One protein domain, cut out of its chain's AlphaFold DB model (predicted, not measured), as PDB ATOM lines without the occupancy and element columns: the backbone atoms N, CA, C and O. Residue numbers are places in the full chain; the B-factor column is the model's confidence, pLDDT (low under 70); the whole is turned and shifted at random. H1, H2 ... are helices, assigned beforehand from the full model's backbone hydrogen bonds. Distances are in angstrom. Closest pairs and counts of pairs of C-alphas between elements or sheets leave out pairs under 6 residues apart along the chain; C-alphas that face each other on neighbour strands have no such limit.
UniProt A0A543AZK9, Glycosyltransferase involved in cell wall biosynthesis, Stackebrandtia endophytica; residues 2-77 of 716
ATOM      1  N   LYS A   2     -13.933 -32.443  39.203       79.38
ATOM      2  CA  LYS A   2     -13.872 -32.617  37.730       79.38
ATOM      3  C   LYS A   2     -15.155 -33.149  37.072       79.38
ATOM      4  O   LYS A   2     -15.535 -32.678  36.012       79.38
ATOM      5  N   LEU A   3     -15.845 -34.099  37.711       78.88
ATOM      6  CA  LEU A   3     -17.111 -34.637  37.197       78.88
ATOM      7  C   LEU A   3     -18.242 -33.588  37.173       78.88
ATOM      8  O   LEU A   3     -19.014 -33.548  36.225       78.88
ATOM      9  N   TYR A   4     -18.309 -32.711  38.180       79.81
ATOM     10  CA  TYR A   4     -19.289 -31.618  38.229       79.81
ATOM     11  C   TYR A   4     -18.951 -30.509  37.232       79.81
ATOM     12  O   TYR A   4     -19.854 -29.948  36.622       79.81
ATOM     13  N   GLU A   5     -17.666 -30.210  37.040       78.88
ATOM     14  CA  GLU A   5     -17.210 -29.264  36.015       78.88
ATOM     15  C   GLU A   5     -17.507 -29.782  34.608       78.88
ATOM     16  O   GLU A   5     -18.003 -29.026  33.778       78.88
ATOM     17  N   LEU A   6     -17.283 -31.077  34.364       83.00
ATOM     18  CA  LEU A   6     -17.631 -31.733  33.108       83.00
ATOM     19  C   LEU A   6     -19.143 -31.681  32.855       83.00
ATOM     20  O   LEU A   6     -19.561 -31.228  31.795       83.00
ATOM     21  N   ALA A   7     -19.961 -32.073  33.836       78.75
ATOM     22  CA  ALA A   7     -21.418 -32.017  33.720       78.75
ATOM     23  C   ALA A   7     -21.924 -30.581  33.480       78.75
ATOM     24  O   ALA A   7     -22.739 -30.346  32.593       78.75
ATOM     25  N   ALA A   8     -21.382 -29.595  34.206       75.88
ATOM     26  CA  ALA A   8     -21.700 -28.183  33.988       75.88
ATOM     27  C   ALA A   8     -21.235 -27.665  32.617       75.88
ATOM     28  O   ALA A   8     -21.842 -26.733  32.096       75.88
ATOM     29  N   GLY A   9     -20.163 -28.226  32.055       78.94
ATOM     30  CA  GLY A   9     -19.655 -27.882  30.728       78.94
ATOM     31  C   GLY A   9     -20.486 -28.466  29.584       78.94
ATOM     32  O   GLY A   9     -20.575 -27.833  28.537       78.94
ATOM     33  N   ILE A  10     -21.104 -29.636  29.785       81.81
ATOM     34  CA  ILE A  10     -21.950 -30.305  28.783       81.81
ATOM     35  C   ILE A  10     -23.351 -29.686  28.759       81.81
ATOM     36  O   ILE A  10     -23.795 -29.212  27.718       81.81
ATOM     37  N   ASP A  11     -24.026 -29.650  29.911       76.69
ATOM     38  CA  ASP A  11     -25.446 -29.275  29.988       76.69
ATOM     39  C   ASP A  11     -25.658 -27.810  30.409       76.69
ATOM     40  O   ASP A  11     -26.771 -27.286  30.375       76.69
ATOM     41  N   GLY A  12     -24.590 -27.120  30.814       77.06
ATOM     42  CA  GLY A  12     -24.655 -25.798  31.427       77.06
ATOM     43  C   GLY A  12     -24.896 -25.864  32.947       77.06
ATOM     44  O   GLY A  12     -25.595 -26.744  33.456       77.06
ATOM     45  N   PRO A  13     -24.370 -24.904  33.730       74.38
ATOM     46  CA  PRO A  13     -24.434 -24.945  35.194       74.38
ATOM     47  C   PRO A  13     -25.857 -24.837  35.757       74.38
ATOM     48  O   PRO A  13     -26.111 -25.293  36.871       74.38
ATOM     49  N   SER A  14     -26.790 -24.256  34.999       78.06
ATOM     50  CA  SER A  14     -28.200 -24.153  35.381       78.06
ATOM     51  C   SER A  14     -28.929 -25.496  35.326       78.06
ATOM     52  O   SER A  14     -29.935 -25.648  36.018       78.06
ATOM     53  N   GLN A  15     -28.439 -26.479  34.563       82.44
ATOM     54  CA  GLN A  15     -29.072 -27.797  34.448       82.44
ATOM     55  C   GLN A  15     -28.731 -28.730  35.612       82.44
ATOM     56  O   GLN A  15     -29.523 -29.618  35.923       82.44
ATOM     57  N   LEU A  16     -27.643 -28.468  36.347       84.88
ATOM     58  CA  LEU A  16     -27.321 -29.226  37.557       84.88
ATOM     59  C   LEU A  16     -28.450 -29.114  38.603       84.88
ATOM     60  O   LEU A  16     -28.924 -28.001  38.871       84.88
ATOM     61  N   PRO A  17     -28.881 -30.225  39.229       87.56
ATOM     62  CA  PRO A  17     -29.828 -30.200  40.342       87.56
ATOM     63  C   PRO A  17     -29.334 -29.344  41.516       87.56
ATOM     64  O   PRO A  17     -28.136 -29.265  41.775       87.56
ATOM     65  N   ALA A  18     -30.257 -28.754  42.285       88.75
ATOM     66  CA  ALA A  18     -29.929 -27.897  43.437       88.75
ATOM     67  C   ALA A  18     -28.966 -28.568  44.435       88.75
ATOM     68  O   ALA A  18     -27.998 -27.957  44.881       88.75
ATOM     69  N   ARG A  19     -29.206 -29.851  44.731       86.75
ATOM     70  CA  ARG A  19     -28.358 -30.670  45.608       86.75
ATOM     71  C   ARG A  19     -26.930 -30.804  45.078       86.75
ATOM     72  O   ARG A  19     -25.985 -30.754  45.854       86.75
ATOM     73  N   ASP A  20     -26.779 -30.975  43.772       87.75
ATOM     74  CA  ASP A  20     -25.480 -31.195  43.139       87.75
ATOM     75  C   ASP A  20     -24.693 -29.884  43.043       87.75
ATOM     76  O   ASP A  20     -23.484 -29.877  43.267       87.75
ATOM     77  N   GLN A  21     -25.387 -28.762  42.807       90.75
ATOM     78  CA  GLN A  21     -24.813 -27.418  42.937       90.75
ATOM     79  C   GLN A  21     -24.274 -27.194  44.357       90.75
ATOM     80  O   GLN A  21     -23.123 -26.793  44.512       90.75
ATOM     81  N   GLU A  22     -25.068 -27.516  45.383       91.38
ATOM     82  CA  GLU A  22     -24.662 -27.396  46.787       91.38
ATOM     83  C   GLU A  22     -23.440 -28.267  47.095       91.38
ATOM     84  O   GLU A  22     -22.427 -27.747  47.557       91.38
ATOM     85  N   ILE A  23     -23.475 -29.564  46.766       90.31
ATOM     86  CA  ILE A  23     -22.345 -30.482  46.989       90.31
ATOM     87  C   ILE A  23     -21.078 -29.976  46.295       90.31
ATOM     88  O   ILE A  23     -19.992 -30.035  46.875       90.31
ATOM     89  N   HIS A  24     -21.199 -29.471  45.067       90.81
ATOM     90  CA  HIS A  24     -20.058 -28.940  44.340       90.81
ATOM     91  C   HIS A  24     -19.449 -27.718  45.037       90.81
ATOM     92  O   HIS A  24     -18.231 -27.666  45.210       90.81
ATOM     93  N   THR A  25     -20.269 -26.765  45.492       93.12
ATOM     94  CA  THR A  25     -19.770 -25.588  46.219       93.12
ATOM     95  C   THR A  25     -19.177 -25.963  47.580       93.12
ATOM     96  O   THR A  25     -18.129 -25.437  47.946       93.12
ATOM     97  N   GLN A  26     -19.776 -26.918  48.299       93.00
ATOM     98  CA  GLN A  26     -19.236 -27.426  49.565       93.00
ATOM     99  C   GLN A  26     -17.856 -28.077  49.375       93.00
ATOM    100  O   GLN A  26     -16.945 -27.828  50.162       93.00
ATOM    101  N   LEU A  27     -17.683 -28.883  48.320       91.31
ATOM    102  CA  LEU A  27     -16.393 -29.492  47.974       91.31
ATOM    103  C   LEU A  27     -15.341 -28.441  47.603       91.31
ATOM    104  O   LEU A  27     -14.193 -28.567  48.019       91.31
ATOM    105  N   ALA A  28     -15.723 -27.414  46.837       91.50
ATOM    106  CA  ALA A  28     -14.828 -26.317  46.477       91.50
ATOM    107  C   ALA A  28     -14.346 -25.560  47.724       91.50
ATOM    108  O   ALA A  28     -13.142 -25.372  47.889       91.50
ATOM    109  N   LEU A  29     -15.268 -25.220  48.632       91.12
ATOM    110  CA  LEU A  29     -14.947 -24.562  49.898       91.12
ATOM    111  C   LEU A  29     -14.004 -25.418  50.755       91.12
ATOM    112  O   LEU A  29     -12.982 -24.925  51.219       91.12
ATOM    113  N   GLN A  30     -14.300 -26.716  50.908       88.19
ATOM    114  CA  GLN A  30     -13.450 -27.639  51.665       88.19
ATOM    115  C   GLN A  30     -12.042 -27.778  51.058       88.19
ATOM    116  O   GLN A  30     -11.076 -27.991  51.784       88.19
ATOM    117  N   ALA A  31     -11.921 -27.656  49.735       89.06
ATOM    118  CA  ALA A  31     -10.649 -27.703  49.020       89.06
ATOM    119  C   ALA A  31      -9.890 -26.358  49.008       89.06
ATOM    120  O   ALA A  31      -8.846 -26.270  48.365       89.06
ATOM    121  N   GLY A  32     -10.406 -25.310  49.665       87.81
ATOM    122  CA  GLY A  32      -9.803 -23.972  49.668       87.81
ATOM    123  C   GLY A  32      -9.940 -23.218  48.339       87.81
ATOM    124  O   GLY A  32      -9.219 -22.254  48.094       87.81
ATOM    125  N   ILE A  33     -10.847 -23.649  47.459       90.19
ATOM    126  CA  ILE A  33     -11.097 -23.004  46.167       90.19
ATOM    127  C   ILE A  33     -12.099 -21.854  46.373       90.19
ATOM    128  O   ILE A  33     -13.157 -22.083  46.965       90.19
ATOM    129  N   PRO A  34     -11.838 -20.634  45.856       89.81
ATOM    130  CA  PRO A  34     -12.770 -19.516  45.969       89.81
ATOM    131  C   PRO A  34     -14.157 -19.848  45.406       89.81
ATOM    132  O   PRO A  34     -14.306 -20.196  44.235       89.81
ATOM    133  N   ILE A  35     -15.191 -19.699  46.236       92.94
ATOM    134  CA  ILE A  35     -16.561 -20.090  45.873       92.94
ATOM    135  C   ILE A  35     -17.436 -18.946  45.351       92.94
ATOM    136  O   ILE A  35     -18.548 -19.213  44.909       92.94
ATOM    137  N   THR A  36     -16.969 -17.690  45.353       91.81
ATOM    138  CA  THR A  36     -17.765 -16.517  44.929       91.81
ATOM    139  C   THR A  36     -18.354 -16.702  43.531       91.81
ATOM    140  O   THR A  36     -19.565 -16.604  43.350       91.81
ATOM    141  N   GLY A  37     -17.526 -17.116  42.565       91.12
ATOM    142  CA  GLY A  37     -17.989 -17.386  41.203       91.12
ATOM    143  C   GLY A  37     -18.962 -18.568  41.102       91.12
ATOM    144  O   GLY A  37     -19.779 -18.603  40.186       91.12
ATOM    145  N   LEU A  38     -18.922 -19.530  42.034       91.00
ATOM    146  CA  LEU A  38     -19.914 -20.612  42.102       91.00
ATOM    147  C   LEU A  38     -21.234 -20.112  42.698       91.00
ATOM    148  O   LEU A  38     -22.290 -20.445  42.170       91.00
ATOM    149  N   LEU A  39     -21.186 -19.284  43.745       92.38
ATOM    150  CA  LEU A  39     -22.373 -18.685  44.360       92.38
ATOM    151  C   LEU A  39     -23.115 -17.754  43.387       92.38
ATOM    152  O   LEU A  39     -24.345 -17.733  43.389       92.38
ATOM    153  N   GLU A  40     -22.402 -17.017  42.534       91.19
ATOM    154  CA  GLU A  40     -22.999 -16.204  41.462       91.19
ATOM    155  C   GLU A  40     -23.605 -17.077  40.352       91.19
ATOM    156  O   GLU A  40     -24.704 -16.816  39.861       91.19
ATOM    157  N   ARG A  41     -22.905 -18.154  39.982       89.25
ATOM    158  CA  ARG A  41     -23.305 -19.073  38.908       89.25
ATOM    159  C   ARG A  41     -24.505 -19.952  39.275       89.25
ATOM    160  O   ARG A  41     -25.303 -20.291  38.402       89.25
ATOM    161  N   TYR A  42     -24.627 -20.364  40.535       91.88
ATOM    162  CA  TYR A  42     -25.614 -21.348  40.983       91.88
ATOM    163  C   TYR A  42     -26.893 -20.718  41.527       91.88
ATOM    164  O   TYR A  42     -27.025 -20.384  42.705       91.88
ATOM    165  N   GLN A  43     -27.883 -20.610  40.642       87.81
ATOM    166  CA  GLN A  43     -29.181 -19.997  40.927       87.81
ATOM    167  C   GLN A  43     -30.170 -20.924  41.657       87.81
ATOM    168  O   GLN A  43     -31.170 -20.438  42.174       87.81
ATOM    169  N   LYS A  44     -29.920 -22.244  41.716       91.88
ATOM    170  CA  LYS A  44     -30.831 -23.216  42.360       91.88
ATOM    171  C   LYS A  44     -30.466 -23.524  43.819       91.88
ATOM    172  O   LYS A  44     -31.150 -24.332  44.445       91.88
ATOM    173  N   LEU A  45     -29.406 -22.920  44.365       90.56
ATOM    174  CA  LEU A  45     -29.054 -23.064  45.781       90.56
ATOM    175  C   LEU A  45     -30.187 -22.536  46.664       90.56
ATOM    176  O   LEU A  45     -30.686 -21.430  46.450       90.56
ATOM    177  N   SER A  46     -30.566 -23.310  47.680       89.19
ATOM    178  CA  SER A  46     -31.519 -22.829  48.682       89.19
ATOM    179  C   SER A  46     -30.935 -21.641  49.450       89.19
ATOM    180  O   SER A  46     -29.716 -21.535  49.598       89.19
ATOM    181  N   VAL A  47     -31.802 -20.773  49.982       88.94
ATOM    182  CA  VAL A  47     -31.376 -19.642  50.825       88.94
ATOM    183  C   VAL A  47     -30.509 -20.145  51.980       88.94
ATOM    184  O   VAL A  47     -29.406 -19.651  52.158       88.94
ATOM    185  N   LYS A  48     -30.938 -21.210  52.673       89.00
ATOM    186  CA  LYS A  48     -30.179 -21.841  53.768       89.00
ATOM    187  C   LYS A  48     -28.787 -22.298  53.327       89.00
ATOM    188  O   LYS A  48     -27.806 -21.960  53.978       89.00
ATOM    189  N   ALA A  49     -28.692 -23.025  52.211       90.81
ATOM    190  CA  ALA A  49     -27.410 -23.504  51.692       90.81
ATOM    191  C   ALA A  49     -26.477 -22.340  51.334       90.81
ATOM    192  O   ALA A  49     -25.311 -22.342  51.723       90.81
ATOM    193  N   ARG A  50     -27.002 -21.324  50.639       92.94
ATOM    194  CA  ARG A  50     -26.254 -20.117  50.279       92.94
ATOM    195  C   ARG A  50     -25.759 -19.377  51.521       92.94
ATOM    196  O   ARG A  50     -24.574 -19.078  51.591       92.94
ATOM    197  N   THR A  51     -26.627 -19.144  52.506       91.62
ATOM    198  CA  THR A  51     -26.263 -18.450  53.747       91.62
ATOM    199  C   THR A  51     -25.171 -19.195  54.508       91.62
ATOM    200  O   THR A  51     -24.201 -18.572  54.915       91.62
ATOM    201  N   SER A  52     -25.254 -20.522  54.646       93.12
ATOM    202  CA  SER A  52     -24.207 -21.297  55.331       93.12
ATOM    203  C   SER A  52     -22.876 -21.335  54.566       93.12
ATOM    204  O   SER A  52     -21.821 -21.290  55.187       93.12
ATOM    205  N   LEU A  53     -22.904 -21.374  53.228       94.31
ATOM    206  CA  LEU A  53     -21.697 -21.284  52.394       94.31
ATOM    207  C   LEU A  53     -21.039 -19.896  52.478       94.31
ATOM    208  O   LEU A  53     -19.816 -19.803  52.546       94.31
ATOM    209  N   GLU A  54     -21.837 -18.825  52.471       93.31
ATOM    210  CA  GLU A  54     -21.358 -17.452  52.673       93.31
ATOM    211  C   GLU A  54     -20.757 -17.272  54.067       93.31
ATOM    212  O   GLU A  54     -19.679 -16.694  54.178       93.31
ATOM    213  N   MET A  55     -21.420 -17.817  55.091       93.50
ATOM    214  CA  MET A  55     -20.976 -17.764  56.481       93.50
ATOM    215  C   MET A  55     -19.587 -18.387  56.626       93.50
ATOM    216  O   MET A  55     -18.663 -17.729  57.082       93.50
ATOM    217  N   ASP A  56     -19.398 -19.622  56.166       93.81
ATOM    218  CA  ASP A  56     -18.102 -20.292  56.285       93.81
ATOM    219  C   ASP A  56     -17.010 -19.620  55.441       93.81
ATOM    220  O   ASP A  56     -15.851 -19.589  55.847       93.81
ATOM    221  N   ARG A  57     -17.365 -19.032  54.289       92.50
ATOM    222  CA  ARG A  57     -16.422 -18.278  53.448       92.50
ATOM    223  C   ARG A  57     -15.863 -17.046  54.161       92.50
ATOM    224  O   ARG A  57     -14.713 -16.693  53.921       92.50
ATOM    225  N   THR A  58     -16.674 -16.353  54.957       93.56
ATOM    226  CA  THR A  58     -16.267 -15.121  55.651       93.56
ATOM    227  C   THR A  58     -15.870 -15.354  57.104       93.56
ATOM    228  O   THR A  58     -15.624 -14.383  57.802       93.56
ATOM    229  N   ASN A  59     -15.811 -16.602  57.578       94.50
ATOM    230  CA  ASN A  59     -15.615 -16.910  58.992       94.50
ATOM    231  C   ASN A  59     -14.249 -16.418  59.532       94.50
ATOM    232  O   ASN A  59     -13.212 -16.928  59.097       94.50
ATOM    233  N   PRO A  60     -14.227 -15.471  60.497       94.12
ATOM    234  CA  PRO A  60     -12.991 -14.912  61.051       94.12
ATOM    235  C   PRO A  60     -12.311 -15.829  62.082       94.12
ATOM    236  O   PRO A  60     -11.194 -15.563  62.512       94.12
ATOM    237  N   PHE A  61     -12.964 -16.913  62.516       92.94
ATOM    238  CA  PHE A  61     -12.462 -17.804  63.569       92.94
ATOM    239  C   PHE A  61     -11.599 -18.957  63.047       92.94
ATOM    240  O   PHE A  61     -11.063 -19.741  63.830       92.94
ATOM    241  N   THR A  62     -11.472 -19.093  61.727       85.19
ATOM    242  CA  THR A  62     -10.668 -20.146  61.085       85.19
ATOM    243  C   THR A  62      -9.653 -19.613  60.073       85.19
ATOM    244  O   THR A  62      -9.004 -20.409  59.397       85.19
ATOM    245  N   GLY A  63      -9.509 -18.291  59.951       80.50
ATOM    246  CA  GLY A  63      -8.602 -17.630  59.010       80.50
ATOM    247  C   GLY A  63      -8.865 -16.124  58.920       80.50
ATOM    248  O   GLY A  63      -9.524 -15.561  59.786       80.50
ATOM    249  N   ASP A  64      -8.407 -15.489  57.840       82.00
ATOM    250  CA  ASP A  64      -8.507 -14.033  57.619       82.00
ATOM    251  C   ASP A  64      -9.892 -13.592  57.090       82.00
ATOM    252  O   ASP A  64     -10.004 -12.760  56.186       82.00
ATOM    253  N   GLY A  65     -10.965 -14.210  57.593       87.12
ATOM    254  CA  GLY A  65     -12.342 -13.872  57.228       87.12
ATOM    255  C   GLY A  65     -12.747 -12.472  57.699       87.12
ATOM    256  O   GLY A  65     -12.199 -11.952  58.665       87.12
ATOM    257  N   ASP A  66     -13.723 -11.864  57.021       92.38
ATOM    258  CA  ASP A  66     -14.277 -10.548  57.368       92.38
ATOM    259  C   ASP A  66     -15.314 -10.685  58.508       92.38
ATOM    260  O   ASP A  66     -16.395 -11.246  58.271       92.38
ATOM    261  N   PRO A  67     -15.025 -10.181  59.729       91.62
ATOM    262  CA  PRO A  67     -15.921 -10.320  60.876       91.62
ATOM    263  C   PRO A  67     -17.285  -9.652  60.684       91.62
ATOM    264  O   PRO A  67     -18.292 -10.196  61.145       91.62
ATOM    265  N   ASP A  68     -17.349  -8.519  59.982       92.94
ATOM    266  CA  ASP A  68     -18.595  -7.777  59.770       92.94
ATOM    267  C   ASP A  68     -19.482  -8.512  58.759       92.94
ATOM    268  O   ASP A  68     -20.684  -8.714  58.982       92.94
ATOM    269  N   ALA A  69     -18.881  -8.996  57.667       93.12
ATOM    270  CA  ALA A  69     -19.584  -9.803  56.671       93.12
ATOM    271  C   ALA A  69     -20.078 -11.139  57.250       93.12
ATOM    272  O   ALA A  69     -21.194 -11.583  56.941       93.12
ATOM    273  N   TRP A  70     -19.272 -11.772  58.111       94.94
ATOM    274  CA  TRP A  70     -19.671 -12.979  58.829       94.94
ATOM    275  C   TRP A  70     -20.822 -12.709  59.788       94.94
ATOM    276  O   TRP A  70     -21.837 -13.398  59.704       94.94
ATOM    277  N   THR A  71     -20.708 -11.681  60.633       93.31
ATOM    278  CA  THR A  71     -21.730 -11.328  61.628       93.31
ATOM    279  C   THR A  71     -23.066 -11.050  60.950       93.31
ATOM    280  O   THR A  71     -24.077 -11.651  61.307       93.31
ATOM    281  N   SER A  72     -23.061 -10.242  59.885       92.31
ATOM    282  CA  SER A  72     -24.249  -9.975  59.068       92.31
ATOM    283  C   SER A  72     -24.862 -11.258  58.489       92.31
ATOM    284  O   SER A  72     -26.080 -11.438  58.466       92.31
ATOM    285  N   THR A  73     -24.039 -12.211  58.049       92.38
ATOM    286  CA  THR A  73     -24.520 -13.489  57.504       92.38
ATOM    287  C   THR A  73     -25.074 -14.425  58.568       92.38
ATOM    288  O   THR A  73     -26.131 -15.018  58.360       92.38
ATOM    289  N   PHE A  74     -24.393 -14.530  59.703       92.38
ATOM    290  CA  PHE A  74     -24.790 -15.360  60.829       92.38
ATOM    291  C   PHE A  74     -26.106 -14.871  61.442       92.38
ATOM    292  O   PHE A  74     -27.038 -15.654  61.612       92.38
ATOM    293  N   GLN A  75     -26.234 -13.564  61.681       91.81
ATOM    294  CA  GLN A  75     -27.418 -12.969  62.307       91.81
ATOM    295  C   GLN A  75     -28.682 -13.087  61.448       91.81
ATOM    296  O   GLN A  75     -29.769 -13.250  61.999       91.81
ATOM    297  N   ARG A  76     -28.560 -13.120  60.110       90.12
ATOM    298  CA  ARG A  76     -29.687 -13.363  59.182       90.12
ATOM    299  C   ARG A  76     -30.411 -14.695  59.418       90.12
ATOM    300  O   ARG A  76     -31.521 -14.869  58.919       90.12
ATOM    301  N   LEU A  77     -29.794 -15.645  60.123       89.94
ATOM    302  CA  LEU A  77     -30.382 -16.953  60.433       89.94
ATOM    303  C   LEU A  77     -31.328 -16.933  61.642       89.94
ATOM    304  O   LEU A  77     -32.065 -17.902  61.852       89.94
TER     305      LEU A  77
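This is residues 2 to 77 of the 716 residues of the protein "Glycosyltransferase involved in cell wall biosynthesis" of Stackebrandtia endophytica (UniProt A0A543AZK9). Four helices, H1, H2, H4 and H5, stand side by side in a row along the longest axis, each running across that axis, and the short H3 sits off the row, near both H2 and H4. H1 makes one end of the row and is only loosely joined to it, while the hairpin of H4 and H5 makes the other end. The printed part has 76 residues with five named helices, in the order H1, H2, H3, H4, H5, and no named strand; its class is all helix. The whole is compact, with a radius of gyration of the C-alphas of 12.9 A, yet elongated in outline, with spans of 38 by 22 by 15 A.

Find C-alpha 2 at (-13.872, -32.617, 37.730); from there H1 runs through residues 2 to 11, 14.3 A from first to last C-alpha. Go on to C-alpha 18 at (-29.929, -27.897, 43.437), where H2, the longest helix, begins; it takes residues 18 to 30 and measures 18.4 A. H3 follows in residues 36 to 41, 8.6 A long. H4 holds residues 47 to 57, 15.2 A. H5 holds residues 67 to 75, 11.9 A, and ends at C-alpha 75 at (-27.418, -12.969, 62.307).

Begin at H1, which is close to H2 but not clearly touching it; their closest C-alphas, those of Tyr 4 and His 24, are 6.7 A apart. These two run opposite ways at a tilt of 37 degrees, only just steep. Next look from H2 to H3: they are close but not clearly touching, with the closest C-alphas, Thr 25 and Leu 38, 6.5 A apart, and run opposite ways at a shallow tilt of 14 degrees. H2 and H4 touch, closest at the C-alphas of Glu 22 and Ala 49, 6.8 A, and run the same way at a shallow tilt of 8 degrees. H3 is close to H4 but not clearly touching it, with the C-alphas of Leu 39 and Arg 50 closest at 7.2 A. H4 and H5 form a helical hairpin: they touch, closest at the C-alphas of Met 55 and Trp 70, 5.5 A, and run opposite ways at a shallow tilt of 26 degrees. H1 is apart from H3, H4 and H5, and H5 is apart from H2 and H3. In H1, H2, H3, H4 and H5, every backbone O i to N i+4 pair is within hydrogen-bond range.

The two C-alphas farthest apart are those of Ile 10 and Asp 68, 38.5 A. The printed part has no cut, and no link is long: H2 to H3 and H3 to H4 are tight, H1 to H2 and H4 to H5 short. The mean pLDDT of the printed part is 88.6, that of H1 is 79, and no printed residue is under 70.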